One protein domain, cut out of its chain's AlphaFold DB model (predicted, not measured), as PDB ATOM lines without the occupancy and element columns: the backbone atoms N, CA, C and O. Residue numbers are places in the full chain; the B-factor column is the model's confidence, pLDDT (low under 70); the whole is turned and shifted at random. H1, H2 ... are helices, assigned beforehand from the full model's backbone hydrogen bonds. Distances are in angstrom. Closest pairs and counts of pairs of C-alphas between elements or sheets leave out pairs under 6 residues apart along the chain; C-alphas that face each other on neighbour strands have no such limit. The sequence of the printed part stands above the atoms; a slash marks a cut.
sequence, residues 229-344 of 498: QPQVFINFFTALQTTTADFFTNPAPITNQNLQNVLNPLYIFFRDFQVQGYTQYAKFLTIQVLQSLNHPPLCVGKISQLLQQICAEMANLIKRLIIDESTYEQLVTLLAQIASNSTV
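Overview. This is residues 229 to 344 of the 498 residues of an uncharacterized protein of Bacillus thuringiensis DB27 (UniProt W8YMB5). Five helices stand side by side along one long axis as an up-and-down bundle, each running against the one before it. Seen along that axis they make a ring, H1 to H2 to H3 to H4 to H5, and H5 packs back on H1, these two running the same way. The printed part has 116 residues with five named helices, H1 to H5 in chain order, and no named strand; the class is all helix. The whole is compact, with a radius of gyration of the C-alphas of 13.4 A, and elongated, with spans of 41 by 24 by 19 A.

Arrangement. H1, residues 229 to 249, and H2, residues 253 to 271, touch and form a helical hairpin; they run opposite ways at a shallow tilt of 25 degrees, and their closest C-alphas are those of Phe 247 and Thr 255, 4.8 A apart. H2 forms a second hairpin with H3, residues 280 to 293; they touch at a shallow tilt of 19 degrees, and the closest C-alphas are those of Tyr 267 and Lys 283, 5.6 A apart. H3 touches H4, residues 300 to 318, as a third hairpin at a shallow tilt of 20 degrees, with the C-alphas of Ala 282 and Ile 310 closest at 5.6 A. H4 and H5, residues 325 to 342, touch as the last hairpin at a shallow tilt of 10 degrees, with the C-alphas of Ser 304 and Ser 342 closest at 4.9 A. H5 also touches H1, running the same way at a shallow tilt of 20 degrees; the C-alphas of Gln 241 and Ile 338 are closest, at 4.8 A. H1 and H4 are close but not clearly touching, with the C-alphas of Phe 248 and Val 300 closest at 7.9 A. H1 and H3, H2 and H4, H2 and H5, and H3 and H5 are apart. In H1, H3, H4 and H5 each O i to N i+4 pair is within hydrogen-bond range; in H2 it is 14 of 15.

Along the chain. H1 begins at C-alpha 229, at (-13.540, -13.436, 11.031), and measures 30.2 A from first to last C-alpha. H2 measures 26.5 A, H3 20.0 A and H4 26.7 A. H3 begins at C-alpha 280, at (-14.984, -26.623, -0.283). H5 measures 26.0 A and ends at C-alpha 342, at (-22.402, -35.911, 18.185).

Size, cuts and confidence. The two C-alphas farthest apart are those of Pro 297 and Asp 324, at 42.8 A. The printed part has no cut. The link from H1 to H2 is tight, the other three are short, and no link is long. The mean pLDDT of the printed part is 73.7; 35 residues are under 70, among them residues 291 to 302 and 274 to 277.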
ATOM      1  N   GLN A 229     -13.247 -12.035  11.368       65.94
ATOM      2  CA  GLN A 229     -13.540 -13.436  11.031       65.94
ATOM      3  C   GLN A 229     -13.390 -14.418  12.206       65.94
ATOM      4  O   GLN A 229     -14.256 -15.288  12.326       65.94
ATOM      5  N   PRO A 230     -12.379 -14.313  13.097       69.25
ATOM      6  CA  PRO A 230     -12.289 -15.186  14.266       69.25
ATOM      7  C   PRO A 230     -13.547 -15.137  15.144       69.25
ATOM      8  O   PRO A 230     -14.034 -16.177  15.582       69.25
ATOM      9  N   GLN A 231     -14.135 -13.951  15.336       69.50
ATOM     10  CA  GLN A 231     -15.361 -13.802  16.122       69.50
ATOM     11  C   GLN A 231     -16.577 -14.422  15.419       69.50
ATOM     12  O   GLN A 231     -17.438 -15.008  16.076       69.50
ATOM     13  N   VAL A 232     -16.641 -14.343  14.087       73.75
ATOM     14  CA  VAL A 232     -17.679 -15.020  13.294       73.75
ATOM     15  C   VAL A 232     -17.591 -16.540  13.471       73.75
ATOM     16  O   VAL A 232     -18.620 -17.174  13.710       73.75
ATOM     17  N   PHE A 233     -16.383 -17.119  13.451       74.88
ATOM     18  CA  PHE A 233     -16.177 -18.542  13.754       74.88
ATOM     19  C   PHE A 233     -16.649 -18.906  15.164       74.88
ATOM     20  O   PHE A 233     -17.389 -19.876  15.319       74.88
ATOM     21  N   ILE A 234     -16.283 -18.117  16.181       74.50
ATOM     22  CA  ILE A 234     -16.716 -18.355  17.568       74.50
ATOM     23  C   ILE A 234     -18.246 -18.360  17.664       74.50
ATOM     24  O   ILE A 234     -18.821 -19.269  18.267       74.50
ATOM     25  N   ASN A 235     -18.915 -17.379  17.053       76.69
ATOM     26  CA  ASN A 235     -20.375 -17.269  17.086       76.69
ATOM     27  C   ASN A 235     -21.043 -18.476  16.413       76.69
ATOM     28  O   ASN A 235     -21.969 -19.060  16.980       76.69
ATOM     29  N   PHE A 236     -20.549 -18.884  15.239       82.56
ATOM     30  CA  PHE A 236     -21.046 -20.072  14.550       82.56
ATOM     31  C   PHE A 236     -20.836 -21.341  15.364       82.56
ATOM     32  O   PHE A 236     -21.766 -22.129  15.507       82.56
ATOM     33  N   PHE A 237     -19.643 -21.543  15.920       83.19
ATOM     34  CA  PHE A 237     -19.315 -22.780  16.625       83.19
ATOM     35  C   PHE A 237     -20.044 -22.878  17.959       83.19
ATOM     36  O   PHE A 237     -20.475 -23.961  18.333       83.19
ATOM     37  N   THR A 238     -20.265 -21.752  18.638       79.25
ATOM     38  CA  THR A 238     -21.093 -21.707  19.850       79.25
ATOM     39  C   THR A 238     -22.543 -22.075  19.527       79.25
ATOM     40  O   THR A 238     -23.114 -22.958  20.163       79.25
ATOM     41  N   ALA A 239     -23.136 -21.467  18.492       76.38
ATOM     42  CA  ALA A 239     -24.500 -21.795  18.072       76.38
ATOM     43  C   ALA A 239     -24.625 -23.259  17.611       76.38
ATOM     44  O   ALA A 239     -25.593 -23.945  17.954       76.38
ATOM     45  N   LEU A 240     -23.633 -23.755  16.867       86.38
ATOM     46  CA  LEU A 240     -23.586 -25.137  16.397       86.38
ATOM     47  C   LEU A 240     -23.440 -26.109  17.567       86.38
ATOM     48  O   LEU A 240     -24.132 -27.118  17.594       86.38
ATOM     49  N   GLN A 241     -22.616 -25.794  18.566       86.62
ATOM     50  CA  GLN A 241     -22.469 -26.595  19.779       86.62
ATOM     51  C   GLN A 241     -23.802 -26.761  20.510       86.62
ATOM     52  O   GLN A 241     -24.186 -27.896  20.801       86.62
ATOM     53  N   THR A 242     -24.499 -25.657  20.796       83.12
ATOM     54  CA  THR A 242     -25.780 -25.687  21.519       83.12
ATOM     55  C   THR A 242     -26.834 -26.470  20.740       83.12
ATOM     56  O   THR A 242     -27.428 -27.404  21.267       83.12
ATOM     57  N   THR A 243     -27.013 -26.156  19.454       84.62
ATOM     58  CA  THR A 243     -28.034 -26.817  18.621       84.62
ATOM     59  C   THR A 243     -27.734 -28.291  18.358       84.62
ATOM     60  O   THR A 243     -28.658 -29.101  18.312       84.62
ATOM     61  N   THR A 244     -26.456 -28.665  18.252       84.44
ATOM     62  CA  THR A 244     -26.028 -30.068  18.152       84.44
ATOM     63  C   THR A 244     -26.351 -30.829  19.438       84.44
ATOM     64  O   THR A 244     -26.897 -31.928  19.370       84.44
ATOM     65  N   ALA A 245     -26.076 -30.245  20.612       86.00
ATOM     66  CA  ALA A 245     -26.417 -30.859  21.899       86.00
ATOM     67  C   ALA A 245     -27.928 -31.109  22.030       86.00
ATOM     68  O   ALA A 245     -28.349 -32.219  22.367       86.00
ATOM     69  N   ASP A 246     -28.739 -30.097  21.710       83.50
ATOM     70  CA  ASP A 246     -30.200 -30.180  21.775       83.50
ATOM     71  C   ASP A 246     -30.748 -31.244  20.813       83.50
ATOM     72  O   ASP A 246     -31.620 -32.035  21.181       83.50
ATOM     73  N   PHE A 247     -30.213 -31.299  19.588       86.38
ATOM     74  CA  PHE A 247     -30.610 -32.275  18.578       86.38
ATOM     75  C   PHE A 247     -30.312 -33.716  18.996       86.38
ATOM     76  O   PHE A 247     -31.205 -34.556  18.919       86.38
ATOM     77  N   PHE A 248     -29.101 -34.021  19.469       83.50
ATOM     78  CA  PHE A 248     -28.756 -35.397  19.850       83.50
ATOM     79  C   PHE A 248     -29.376 -35.836  21.180       83.50
ATOM     80  O   PHE A 248     -29.590 -37.030  21.378       83.50
ATOM     81  N   THR A 249     -29.733 -34.895  22.061       85.44
ATOM     82  CA  THR A 249     -30.494 -35.204  23.285       85.44
ATOM     83  C   THR A 249     -31.953 -35.545  22.971       85.44
ATOM     84  O   THR A 249     -32.539 -36.423  23.602       85.44
ATOM     85  N   ASN A 250     -32.558 -34.857  21.999       82.81
ATOM     86  CA  ASN A 250     -33.932 -35.097  21.569       82.81
ATOM     87  C   ASN A 250     -34.080 -34.788  20.068       82.81
ATOM     88  O   ASN A 250     -34.345 -33.630  19.727       82.81
ATOM     89  N   PRO A 251     -33.933 -35.777  19.166       76.06
ATOM     90  CA  PRO A 251     -34.000 -35.576  17.715       76.06
ATOM     91  C   PRO A 251     -35.452 -35.401  17.235       76.06
ATOM     92  O   PRO A 251     -36.028 -36.248  16.553       76.06
ATOM     93  N   ALA A 252     -36.058 -34.278  17.620       78.75
ATOM     94  CA  ALA A 252     -37.418 -33.868  17.299       78.75
ATOM     95  C   ALA A 252     -37.436 -32.836  16.150       78.75
ATOM     96  O   ALA A 252     -36.417 -32.204  15.865       78.75
ATOM     97  N   PRO A 253     -38.594 -32.580  15.510       80.88
ATOM     98  CA  PRO A 253     -38.685 -31.613  14.411       80.88
ATOM     99  C   PRO A 253     -38.143 -30.217  14.755       80.88
ATOM    100  O   PRO A 253     -37.488 -29.589  13.930       80.88
ATOM    101  N   ILE A 254     -38.367 -29.744  15.985       77.81
ATOM    102  CA  ILE A 254     -37.909 -28.419  16.424       77.81
ATOM    103  C   ILE A 254     -36.384 -28.336  16.572       77.81
ATOM    104  O   ILE A 254     -35.777 -27.366  16.127       77.81
ATOM    105  N   THR A 255     -35.746 -29.353  17.155       77.62
ATOM    106  CA  THR A 255     -34.288 -29.379  17.341       77.62
ATOM    107  C   THR A 255     -33.571 -29.641  16.018       77.62
ATOM    108  O   THR A 255     -32.531 -29.038  15.764       77.62
ATOM    109  N   ASN A 256     -34.169 -30.438  15.126       78.38
ATOM    110  CA  ASN A 256     -33.726 -30.586  13.738       78.38
ATOM    111  C   ASN A 256     -33.759 -29.230  13.005       78.38
ATOM    112  O   ASN A 256     -32.740 -28.799  12.468       78.38
ATOM    113  N   GLN A 257     -34.887 -28.510  13.051       75.75
ATOM    114  CA  GLN A 257     -35.009 -27.194  12.416       75.75
ATOM    115  C   GLN A 257     -34.002 -26.184  12.981       75.75
ATOM    116  O   GLN A 257     -33.404 -25.418  12.225       75.75
ATOM    117  N   ASN A 258     -33.780 -26.185  14.297       73.06
ATOM    118  CA  ASN A 258     -32.787 -25.319  14.930       73.06
ATOM    119  C   ASN A 258     -31.371 -25.607  14.417       73.06
ATOM    120  O   ASN A 258     -30.637 -24.670  14.105       73.06
ATOM    121  N   LEU A 259     -31.007 -26.883  14.266       82.62
ATOM    122  CA  LEU A 259     -29.726 -27.278  13.688       82.62
ATOM    123  C   LEU A 259     -29.607 -26.828  12.219       82.62
ATOM    124  O   LEU A 259     -28.596 -26.241  11.835       82.62
ATOM    125  N   GLN A 260     -30.661 -26.989  11.412       79.00
ATOM    126  CA  GLN A 260     -30.691 -26.470  10.037       79.00
ATOM    127  C   GLN A 260     -30.538 -24.939   9.976       79.00
ATOM    128  O   GLN A 260     -29.848 -24.421   9.097       79.00
ATOM    129  N   ASN A 261     -31.130 -24.200  10.919       74.75
ATOM    130  CA  ASN A 261     -31.033 -22.738  10.986       74.75
ATOM    131  C   ASN A 261     -29.606 -22.241  11.266       74.75
ATOM    132  O   ASN A 261     -29.290 -21.106  10.913       74.75
ATOM    133  N   VAL A 262     -28.745 -23.072  11.863       78.06
ATOM    134  CA  VAL A 262     -27.314 -22.777  12.042       78.06
ATOM    135  C   VAL A 262     -26.501 -23.220  10.824       78.06
ATOM    136  O   VAL A 262     -25.637 -22.478  10.354       78.06
ATOM    137  N   LEU A 263     -26.798 -24.399  10.272       78.50
ATOM    138  CA  LEU A 263     -26.076 -24.964   9.128       78.50
ATOM    139  C   LEU A 263     -26.287 -24.170   7.829       78.50
ATOM    140  O   LEU A 263     -25.354 -24.035   7.043       78.50
ATOM    141  N   ASN A 264     -27.473 -23.596   7.604       75.69
ATOM    142  CA  ASN A 264     -27.763 -22.805   6.402       75.69
ATOM    143  C   ASN A 264     -26.874 -21.541   6.293       75.69
ATOM    144  O   ASN A 264     -26.207 -21.361   5.269       75.69
ATOM    145  N   PRO A 265     -26.778 -20.669   7.318       65.62
ATOM    146  CA  PRO A 265     -25.825 -19.563   7.293       65.62
ATOM    147  C   PRO A 265     -24.356 -20.010   7.347       65.62
ATOM    148  O   PRO A 265     -23.511 -19.333   6.766       65.62
ATOM    149  N   LEU A 266     -24.035 -21.153   7.970       77.19
ATOM    150  CA  LEU A 266     -22.679 -21.720   7.945       77.19
ATOM    151  C   LEU A 266     -22.258 -22.135   6.522       77.19
ATOM    152  O   LEU A 266     -21.140 -21.853   6.097       77.19
ATOM    153  N   TYR A 267     -23.171 -22.730   5.750       76.81
ATOM    154  CA  TYR A 267     -22.967 -23.012   4.329       76.81
ATOM    155  C   TYR A 267     -22.671 -21.732   3.537       76.81
ATOM    156  O   TYR A 267     -21.711 -21.686   2.766       76.81
ATOM    157  N   ILE A 268     -23.466 -20.675   3.751       68.31
ATOM    158  CA  ILE A 268     -23.258 -19.364   3.116       68.31
ATOM    159  C   ILE A 268     -21.882 -18.802   3.483       68.31
ATOM    160  O   ILE A 268     -21.159 -18.329   2.611       68.31
ATOM    161  N   PHE A 269     -21.487 -18.909   4.752       75.56
ATOM    162  CA  PHE A 269     -20.174 -18.477   5.215       75.56
ATOM    163  C   PHE A 269     -19.035 -19.218   4.500       75.56
ATOM    164  O   PHE A 269     -18.100 -18.579   4.022       75.56
ATOM    165  N   PHE A 270     -19.117 -20.545   4.362       73.81
ATOM    166  CA  PHE A 270     -18.113 -21.314   3.620       73.81
ATOM    167  C   PHE A 270     -18.094 -20.987   2.126       73.81
ATOM    168  O   PHE A 270     -17.013 -20.953   1.536       73.81
ATOM    169  N   ARG A 271     -19.259 -20.725   1.524       71.38
ATOM    170  CA  ARG A 271     -19.389 -20.298   0.123       71.38
ATOM    171  C   ARG A 271     -18.709 -18.952  -0.121       71.38
ATOM    172  O   ARG A 271     -18.009 -18.798  -1.117       71.38
ATOM    173  N   ASP A 272     -18.895 -17.997   0.783       70.38
ATOM    174  CA  ASP A 272     -18.404 -16.624   0.623       70.38
ATOM    175  C   ASP A 272     -17.021 -16.413   1.265       70.38
ATOM    176  O   ASP A 272     -16.509 -15.292   1.322       70.38
ATOM    177  N   PHE A 273     -16.391 -17.491   1.745       74.88
ATOM    178  CA  PHE A 273     -15.080 -17.429   2.370       74.88
ATOM    179  C   PHE A 273     -14.017 -16.938   1.378       74.88
ATOM    180  O   PHE A 273     -13.983 -17.345   0.219       74.88
ATOM    181  N   GLN A 274     -13.108 -16.085   1.859       69.88
ATOM    182  CA  GLN A 274     -12.146 -15.352   1.019       69.88
ATOM    183  C   GLN A 274     -11.255 -16.255   0.160       69.88
ATOM    184  O   GLN A 274     -10.855 -15.861  -0.932       69.88
ATOM    185  N   VAL A 275     -10.952 -17.462   0.646       68.31
ATOM    186  CA  VAL A 275     -10.272 -18.504  -0.130       68.31
ATOM    187  C   VAL A 275     -11.144 -19.746  -0.142       68.31
ATOM    188  O   VAL A 275     -10.967 -20.654   0.668       68.31
ATOM    189  N   GLN A 276     -12.100 -19.770  -1.071       65.38
ATOM    190  CA  GLN A 276     -13.097 -20.839  -1.197       65.38
ATOM    191  C   GLN A 276     -12.464 -22.234  -1.301       65.38
ATOM    192  O   GLN A 276     -13.006 -23.197  -0.772       65.38
ATOM    193  N   GLY A 277     -11.268 -22.347  -1.896       64.88
ATOM    194  CA  GLY A 277     -10.508 -23.599  -1.947       64.88
ATOM    195  C   GLY A 277     -10.235 -24.221  -0.568       64.88
ATOM    196  O   GLY A 277     -10.083 -25.427  -0.466       64.88
ATOM    197  N   TYR A 278     -10.213 -23.452   0.523       71.25
ATOM    198  CA  TYR A 278     -10.029 -24.007   1.870       71.25
ATOM    199  C   TYR A 278     -11.320 -24.494   2.526       71.25
ATOM    200  O   TYR A 278     -11.249 -25.242   3.496       71.25
ATOM    201  N   THR A 279     -12.481 -24.094   2.014       73.56
ATOM    202  CA  THR A 279     -13.787 -24.382   2.617       73.56
ATOM    203  C   THR A 279     -14.639 -25.336   1.787       73.56
ATOM    204  O   THR A 279     -15.727 -25.690   2.235       73.56
ATOM    205  N   GLN A 280     -14.169 -25.798   0.619       67.56
ATOM    206  CA  GLN A 280     -14.984 -26.623  -0.283       67.56
ATOM    207  C   GLN A 280     -15.494 -27.913   0.352       67.56
ATOM    208  O   GLN A 280     -16.685 -28.203   0.249       67.56
ATOM    209  N   TYR A 281     -14.636 -28.661   1.046       73.75
ATOM    210  CA  TYR A 281     -15.082 -29.907   1.660       73.75
ATOM    211  C   TYR A 281     -16.050 -29.653   2.823       73.75
ATOM    212  O   TYR A 281     -17.114 -30.257   2.885       73.75
ATOM    213  N   ALA A 282     -15.773 -28.660   3.677       75.75
ATOM    214  CA  ALA A 282     -16.695 -28.250   4.740       75.75
ATOM    215  C   ALA A 282     -18.061 -27.786   4.192       75.75
ATOM    216  O   ALA A 282     -19.111 -28.092   4.761       75.75
ATOM    217  N   LYS A 283     -18.063 -27.091   3.049       76.25
ATOM    218  CA  LYS A 283     -19.272 -26.685   2.325       76.25
ATOM    219  C   LYS A 283     -20.058 -27.893   1.813       76.25
ATOM    220  O   LYS A 283     -21.267 -27.955   2.033       76.25
ATOM    221  N   PHE A 284     -19.378 -28.852   1.184       70.62
ATOM    222  CA  PHE A 284     -19.970 -30.115   0.741       70.62
ATOM    223  C   PHE A 284     -20.589 -30.890   1.911       70.62
ATOM    224  O   PHE A 284     -21.764 -31.244   1.864       70.62
ATOM    225  N   LEU A 285     -19.844 -31.071   3.002       72.38
ATOM    226  CA  LEU A 285     -20.326 -31.774   4.190       72.38
ATOM    227  C   LEU A 285     -21.540 -31.076   4.820       72.38
ATOM    228  O   LEU A 285     -22.486 -31.738   5.237       72.38
ATOM    229  N   THR A 286     -21.574 -29.739   4.824       74.12
ATOM    230  CA  THR A 286     -22.741 -28.981   5.306       74.12
ATOM    231  C   THR A 286     -23.987 -29.276   4.463       74.12
ATOM    232  O   THR A 286     -25.065 -29.480   5.022       74.12
ATOM    233  N   ILE A 287     -23.845 -29.377   3.134       66.44
ATOM    234  CA  ILE A 287     -24.933 -29.822   2.248       66.44
ATOM    235  C   ILE A 287     -25.365 -31.250   2.607       66.44
ATOM    236  O   ILE A 287     -26.561 -31.497   2.740       66.44
ATOM    237  N   GLN A 288     -24.421 -32.171   2.814       65.56
ATOM    238  CA  GLN A 288     -24.726 -33.564   3.166       65.56
ATOM    239  C   GLN A 288     -25.476 -33.679   4.503       65.56
ATOM    240  O   GLN A 288     -26.412 -34.480   4.620       65.56
ATOM    241  N   VAL A 289     -25.130 -32.865   5.509       74.56
ATOM    242  CA  VAL A 289     -25.869 -32.815   6.782       74.56
ATOM    243  C   VAL A 289     -27.273 -32.264   6.569       74.56
ATOM    244  O   VAL A 289     -28.233 -32.879   7.022       74.56
ATOM    245  N   LEU A 290     -27.416 -31.145   5.853       71.31
ATOM    246  CA  LEU A 290     -28.723 -30.552   5.551       71.31
ATOM    247  C   LEU A 290     -29.626 -31.530   4.786       71.31
ATOM    248  O   LEU A 290     -30.806 -31.658   5.103       71.31
ATOM    249  N   GLN A 291     -29.079 -32.261   3.817       66.12
ATOM    250  CA  GLN A 291     -29.805 -33.309   3.100       66.12
ATOM    251  C   GLN A 291     -30.206 -34.452   4.036       66.12
ATOM    252  O   GLN A 291     -31.353 -34.886   4.009       66.12
ATOM    253  N   SER A 292     -29.297 -34.897   4.907       65.69
ATOM    254  CA  SER A 292     -29.567 -35.972   5.871       65.69
ATOM    255  C   SER A 292     -30.617 -35.572   6.916       65.69
ATOM    256  O   SER A 292     -31.447 -36.396   7.289       65.69
ATOM    257  N   LEU A 293     -30.638 -34.306   7.345       66.31
ATOM    258  CA  LEU A 293     -31.657 -33.746   8.242       66.31
ATOM    259  C   LEU A 293     -33.042 -33.649   7.590       66.31
ATOM    260  O   LEU A 293     -34.042 -33.653   8.304       66.31
ATOM    261  N   ASN A 294     -33.099 -33.582   6.259       68.62
ATOM    262  CA  ASN A 294     -34.332 -33.495   5.475       68.62
ATOM    263  C   ASN A 294     -34.744 -34.832   4.833       68.62
ATOM    264  O   ASN A 294     -35.712 -34.872   4.075       68.62
ATOM    265  N   HIS A 295     -34.037 -35.927   5.132       56.25
ATOM    266  CA  HIS A 295     -34.320 -37.257   4.601       56.25
ATOM    267  C   HIS A 295     -35.001 -38.146   5.661       56.25
ATOM    268  O   HIS A 295     -34.329 -38.616   6.582       56.25
ATOM    269  N   PRO A 296     -36.325 -38.387   5.577       53.78
ATOM    270  CA  PRO A 296     -37.017 -39.331   6.450       53.78
ATOM    271  C   PRO A 296     -36.886 -40.786   5.941       53.78
ATOM    272  O   PRO A 296     -37.065 -41.016   4.746       53.78
ATOM    273  N   PRO A 297     -36.667 -41.785   6.823       49.69
ATOM    274  CA  PRO A 297     -36.451 -41.655   8.264       49.69
ATOM    275  C   PRO A 297     -35.067 -41.072   8.589       49.69
ATOM    276  O   PRO A 297     -34.079 -41.378   7.927       49.69
ATOM    277  N   LEU A 298     -35.000 -40.258   9.649       57.59
ATOM    278  CA  LEU A 298     -33.756 -39.613  10.070       57.59
ATOM    279  C   LEU A 298     -32.699 -40.654  10.449       57.59
ATOM    280  O   LEU A 298     -32.838 -41.369  11.442       57.59
ATOM    281  N   CYS A 299     -31.599 -40.682   9.702       65.44
ATOM    282  CA  CYS A 299     -30.427 -41.466  10.061       65.44
ATOM    283  C   CYS A 299     -29.525 -40.645  10.996       65.44
ATOM    284  O   CYS A 299     -28.570 -39.998  10.562       65.44
ATOM    285  N   VAL A 300     -29.843 -40.658  12.295       65.44
ATOM    286  CA  VAL A 300     -29.108 -39.898  13.328       65.44
ATOM    287  C   VAL A 300     -27.623 -40.295  13.372       65.44
ATOM    288  O   VAL A 300     -26.766 -39.433  13.552       65.44
ATOM    289  N   GLY A 301     -27.304 -41.566  13.101       62.34
ATOM    290  CA  GLY A 301     -25.922 -42.045  12.970       62.34
ATOM    291  C   GLY A 301     -25.157 -41.390  11.811       62.34
ATOM    292  O   GLY A 301     -24.041 -40.920  12.011       62.34
ATOM    293  N   LYS A 302     -25.776 -41.263  10.628       66.38
ATOM    294  CA  LYS A 302     -25.176 -40.562   9.477       66.38
ATOM    295  C   LYS A 302     -24.979 -39.072   9.769       66.38
ATOM    296  O   LYS A 302     -23.932 -38.519   9.457       66.38
ATOM    297  N   ILE A 303     -25.959 -38.425  10.405       71.69
ATOM    298  CA  ILE A 303     -25.862 -37.009  10.805       71.69
ATOM    299  C   ILE A 303     -24.711 -36.807  11.799       71.69
ATOM    300  O   ILE A 303     -23.943 -35.859  11.654       71.69
ATOM    301  N   SER A 304     -24.558 -37.714  12.769       71.06
ATOM    302  CA  SER A 304     -23.436 -37.715  13.712       71.06
ATOM    303  C   SER A 304     -22.087 -37.812  13.004       71.06
ATOM    304  O   SER A 304     -21.211 -36.983  13.250       71.06
ATOM    305  N   GLN A 305     -21.929 -38.772  12.090       65.62
ATOM    306  CA  GLN A 305     -20.690 -38.957  11.331       65.62
ATOM    307  C   GLN A 305     -20.345 -37.720  10.495       65.62
ATOM    308  O   GLN A 305     -19.227 -37.218  10.570       65.62
ATOM    309  N   LEU A 306     -21.321 -37.176   9.765       69.19
ATOM    310  CA  LEU A 306     -21.120 -35.982   8.948       69.19
ATOM    311  C   LEU A 306     -20.772 -34.750   9.801       69.19
ATOM    312  O   LEU A 306     -19.879 -33.990   9.440       69.19
ATOM    313  N   LEU A 307     -21.412 -34.551  10.961       77.25
ATOM    314  CA  LEU A 307     -21.059 -33.454  11.874       77.25
ATOM    315  C   LEU A 307     -19.642 -33.608  12.441       77.25
ATOM    316  O   LEU A 307     -18.910 -32.621  12.524       77.25
ATOM    317  N   GLN A 308     -19.215 -34.833  12.764       69.81
ATOM    318  CA  GLN A 308     -17.835 -35.107  13.178       69.81
ATOM    319  C   GLN A 308     -16.831 -34.792  12.058       69.81
ATOM    320  O   GLN A 308     -15.789 -34.190  12.325       69.81
ATOM    321  N   GLN A 309     -17.155 -35.130  10.807       69.00
ATOM    322  CA  GLN A 309     -16.335 -34.776   9.646       69.00
ATOM    323  C   GLN A 309     -16.266 -33.252   9.443       69.00
ATOM    324  O   GLN A 309     -15.173 -32.722   9.247       69.00
ATOM    325  N   ILE A 310     -17.382 -32.515   9.584       79.25
ATOM    326  CA  ILE A 310     -17.365 -31.039   9.545       79.25
ATOM    327  C   ILE A 310     -16.445 -30.505  10.652       79.25
ATOM    328  O   ILE A 310     -15.630 -29.625  10.384       79.25
ATOM    329  N   CYS A 311     -16.500 -31.040  11.878       75.00
ATOM    330  CA  CYS A 311     -15.597 -30.627  12.959       75.00
ATOM    331  C   CYS A 311     -14.117 -30.856  12.623       75.00
ATOM    332  O   CYS A 311     -13.292 -29.971  12.869       75.00
ATOM    333  N   ALA A 312     -13.776 -32.010  12.045       69.56
ATOM    334  CA  ALA A 312     -12.414 -32.315  11.614       69.56
ATOM    335  C   ALA A 312     -11.932 -31.343  10.523       69.56
ATOM    336  O   ALA A 312     -10.825 -30.802  10.611       69.56
ATOM    337  N   GLU A 313     -12.788 -31.045   9.547       70.50
ATOM    338  CA  GLU A 313     -12.475 -30.108   8.470       70.50
ATOM    339  C   GLU A 313     -12.379 -28.660   8.939       70.50
ATOM    340  O   GLU A 313     -11.469 -27.936   8.540       70.50
ATOM    341  N   MET A 314     -13.236 -28.242   9.867       76.56
ATOM    342  CA  MET A 314     -13.136 -26.932  10.508       76.56
ATOM    343  C   MET A 314     -11.838 -26.798  11.315       76.56
ATOM    344  O   MET A 314     -11.188 -25.753  11.262       76.56
ATOM    345  N   ALA A 315     -11.395 -27.860  11.999       70.06
ATOM    346  CA  ALA A 315     -10.099 -27.872  12.677       70.06
ATOM    347  C   ALA A 315      -8.933 -27.768  11.678       70.06
ATOM    348  O   ALA A 315      -7.949 -27.069  11.935       70.06
ATOM    349  N   ASN A 316      -9.032 -28.444  10.530       66.56
ATOM    350  CA  ASN A 316      -8.051 -28.343   9.447       66.56
ATOM    351  C   ASN A 316      -8.018 -26.941   8.825       66.56
ATOM    352  O   ASN A 316      -6.930 -26.437   8.540       66.56
ATOM    353  N   LEU A 317      -9.178 -26.300   8.657       74.81
ATOM    354  CA  LEU A 317      -9.301 -24.926   8.183       74.81
ATOM    355  C   LEU A 317      -8.627 -23.957   9.152       74.81
ATOM    356  O   LEU A 317      -7.735 -23.225   8.737       74.81
ATOM    357  N   ILE A 318      -8.979 -23.995  10.439       71.19
ATOM    358  CA  ILE A 318      -8.439 -23.085  11.461       71.19
ATOM    359  C   ILE A 318      -6.910 -23.153  11.545       71.19
ATOM    360  O   ILE A 318      -6.258 -22.118  11.649       71.19
ATOM    361  N   LYS A 319      -6.313 -24.343  11.393       66.75
ATOM    362  CA  LYS A 319      -4.847 -24.520  11.339       66.75
ATOM    363  C   LYS A 319      -4.170 -23.813  10.160       66.75
ATOM    364  O   LYS A 319      -2.960 -23.595  10.200       66.75
ATOM    365  N   ARG A 320      -4.909 -23.519   9.087       66.00
ATOM    366  CA  ARG A 320      -4.406 -22.803   7.902       66.00
ATOM    367  C   ARG A 320      -4.525 -21.283   8.043       66.00
ATOM    368  O   ARG A 320      -3.935 -20.568   7.234       66.00
ATOM    369  N   LEU A 321      -5.271 -20.796   9.036       70.50
ATOM    370  CA  LEU A 321      -5.521 -19.374   9.262       70.50
ATOM    371  C   LEU A 321      -4.485 -18.784  10.227       70.50
ATOM    372  O   LEU A 321      -3.967 -19.464  11.111       70.50
ATOM    373  N   ILE A 322      -4.192 -17.492  10.069       72.56
ATOM    374  CA  ILE A 322      -3.380 -16.742  11.033       72.56
ATOM    375  C   ILE A 322      -4.310 -16.261  12.153       72.56
ATOM    376  O   ILE A 322      -5.039 -15.289  11.969       72.56
ATOM    377  N   ILE A 323      -4.290 -16.952  13.294       73.69
ATOM    378  CA  ILE A 323      -5.109 -16.663  14.482       73.69
ATOM    379  C   ILE A 323      -4.185 -16.540  15.700       73.69
ATOM    380  O   ILE A 323      -3.140 -17.192  15.747       73.69
ATOM    381  N   ASP A 324      -4.535 -15.695  16.670       80.69
ATOM    382  CA  ASP A 324      -3.841 -15.674  17.956       80.69
ATOM    383  C   ASP A 324      -4.084 -16.972  18.750       80.69
ATOM    384  O   ASP A 324      -5.084 -17.668  18.573       80.69
ATOM    385  N   GLU A 325      -3.152 -17.290  19.644       78.81
ATOM    386  CA  GLU A 325      -3.153 -18.544  20.402       78.81
ATOM    387  C   GLU A 325      -4.411 -18.710  21.269       78.81
ATOM    388  O   GLU A 325      -4.967 -19.803  21.336       78.81
ATOM    389  N   SER A 326      -4.925 -17.627  21.865       82.88
ATOM    390  CA  SER A 326      -6.098 -17.707  22.744       82.88
ATOM    391  C   SER A 326      -7.380 -18.029  21.974       82.88
ATOM    392  O   SER A 326      -8.145 -18.908  22.376       82.88
ATOM    393  N   THR A 327      -7.579 -17.388  20.822       80.38
ATOM    394  CA  THR A 327      -8.727 -17.654  19.949       80.38
ATOM    395  C   THR A 327      -8.636 -19.039  19.307       80.38
ATOM    396  O   THR A 327      -9.650 -19.728  19.179       80.38
ATOM    397  N   TYR A 328      -7.432 -19.484  18.932       80.12
ATOM    398  CA  TYR A 328      -7.215 -20.833  18.407       80.12
ATOM    399  C   TYR A 328      -7.646 -21.909  19.417       80.12
ATOM    400  O   TYR A 328      -8.439 -22.786  19.068       80.12
ATOM    401  N   GLU A 329      -7.200 -21.811  20.673       81.12
ATOM    402  CA  GLU A 329      -7.567 -22.763  21.733       81.12
ATOM    403  C   GLU A 329      -9.076 -22.759  22.027       81.12
ATOM    404  O   GLU A 329      -9.689 -23.819  22.199       81.12
ATOM    405  N   GLN A 330      -9.715 -21.582  22.014       85.81
ATOM    406  CA  GLN A 330     -11.166 -21.471  22.186       85.81
ATOM    407  C   GLN A 330     -11.931 -22.187  21.062       85.81
ATOM    408  O   GLN A 330     -12.865 -22.946  21.330       85.81
ATOM    409  N   LEU A 331     -11.533 -21.976  19.805       79.44
ATOM    410  CA  LEU A 331     -12.168 -22.609  18.651       79.44
ATOM    411  C   LEU A 331     -11.974 -24.129  18.657       79.44
ATOM    412  O   LEU A 331     -12.932 -24.863  18.420       79.44
ATOM    413  N   VAL A 332     -10.771 -24.613  18.970       76.94
ATOM    414  CA  VAL A 332     -10.492 -26.054  19.088       76.94
ATOM    415  C   VAL A 332     -11.330 -26.689  20.200       76.94
ATOM    416  O   VAL A 332     -11.884 -27.772  20.003       76.94
ATOM    417  N   THR A 333     -11.493 -26.001  21.332       81.75
ATOM    418  CA  THR A 333     -12.343 -26.467  22.438       81.75
ATOM    419  C   THR A 333     -13.807 -26.591  22.013       81.75
ATOM    420  O   THR A 333     -14.429 -27.626  22.260       81.75
ATOM    421  N   LEU A 334     -14.352 -25.583  21.322       79.81
ATOM    422  CA  LEU A 334     -15.721 -25.630  20.793       79.81
ATOM    423  C   LEU A 334     -15.905 -26.786  19.798       79.81
ATOM    424  O   LEU A 334     -16.889 -27.520  19.880       79.81
ATOM    425  N   LEU A 335     -14.941 -26.999  18.897       80.44
ATOM    426  CA  LEU A 335     -14.973 -28.108  17.938       80.44
ATOM    427  C   LEU A 335     -14.975 -29.478  18.619       80.44
ATOM    428  O   LEU A 335     -15.741 -30.355  18.220       80.44
ATOM    429  N   ALA A 336     -14.162 -29.656  19.661       72.94
ATOM    430  CA  ALA A 336     -14.136 -30.891  20.437       72.94
ATOM    431  C   ALA A 336     -15.480 -31.157  21.139       72.94
ATOM    432  O   ALA A 336     -15.940 -32.297  21.172       72.94
ATOM    433  N   GLN A 337     -16.138 -30.110  21.646       81.00
ATOM    434  CA  GLN A 337     -17.454 -30.218  22.285       81.00
ATOM    435  C   GLN A 337     -18.564 -30.563  21.283       81.00
ATOM    436  O   GLN A 337     -19.403 -31.413  21.570       81.00
ATOM    437  N   ILE A 338     -18.565 -29.957  20.090       79.94
ATOM    438  CA  ILE A 338     -19.508 -30.324  19.017       79.94
ATOM    439  C   ILE A 338     -19.323 -31.801  18.636       79.94
ATOM    440  O   ILE A 338     -20.302 -32.550  18.542       79.94
ATOM    441  N   ALA A 339     -18.069 -32.240  18.471       72.94
ATOM    442  CA  ALA A 339     -17.753 -33.629  18.161       72.94
ATOM    443  C   ALA A 339     -18.237 -34.577  19.270       72.94
ATOM    444  O   ALA A 339     -18.907 -35.561  18.964       72.94
ATOM    445  N   SER A 340     -17.999 -34.264  20.553       75.62
ATOM    446  CA  SER A 340     -18.465 -35.121  21.654       75.62
ATOM    447  C   SER A 340     -19.989 -35.189  21.732       75.62
ATOM    448  O   SER A 340     -20.535 -36.278  21.897       75.62
ATOM    449  N   ASN A 341     -20.690 -34.067  21.543       74.62
ATOM    450  CA  ASN A 341     -22.158 -34.035  21.523       74.62
ATOM    451  C   ASN A 341     -22.732 -34.928  20.416       74.62
ATOM    452  O   ASN A 341     -23.786 -35.534  20.588       74.62
ATOM    453  N   SER A 342     -22.007 -35.059  19.306       67.31
ATOM    454  CA  SER A 342     -22.402 -35.911  18.185       67.31
ATOM    455  C   SER A 342     -22.208 -37.407  18.481       67.31
ATOM    456  O   SER A 342     -22.878 -38.238  17.875       67.31
ATOM    457  N   THR A 343     -21.343 -37.795  19.427       61.59
ATOM    458  CA  THR A 343     -21.037 -39.213  19.738       61.59
ATOM    459  C   THR A 343     -22.033 -39.912  20.673       61.59
ATOM    460  O   THR A 343     -21.925 -41.119  20.878       61.59
ATOM    461  N   VAL A 344     -23.032 -39.202  21.211       54.09
ATOM    462  CA  VAL A 344     -23.971 -39.730  22.229       54.09
ATOM    463  C   VAL A 344     -24.902 -40.838  21.688       54.09
ATOM    464  O   VAL A 344     -25.603 -41.501  22.446       54.09
TER     465      VAL A 344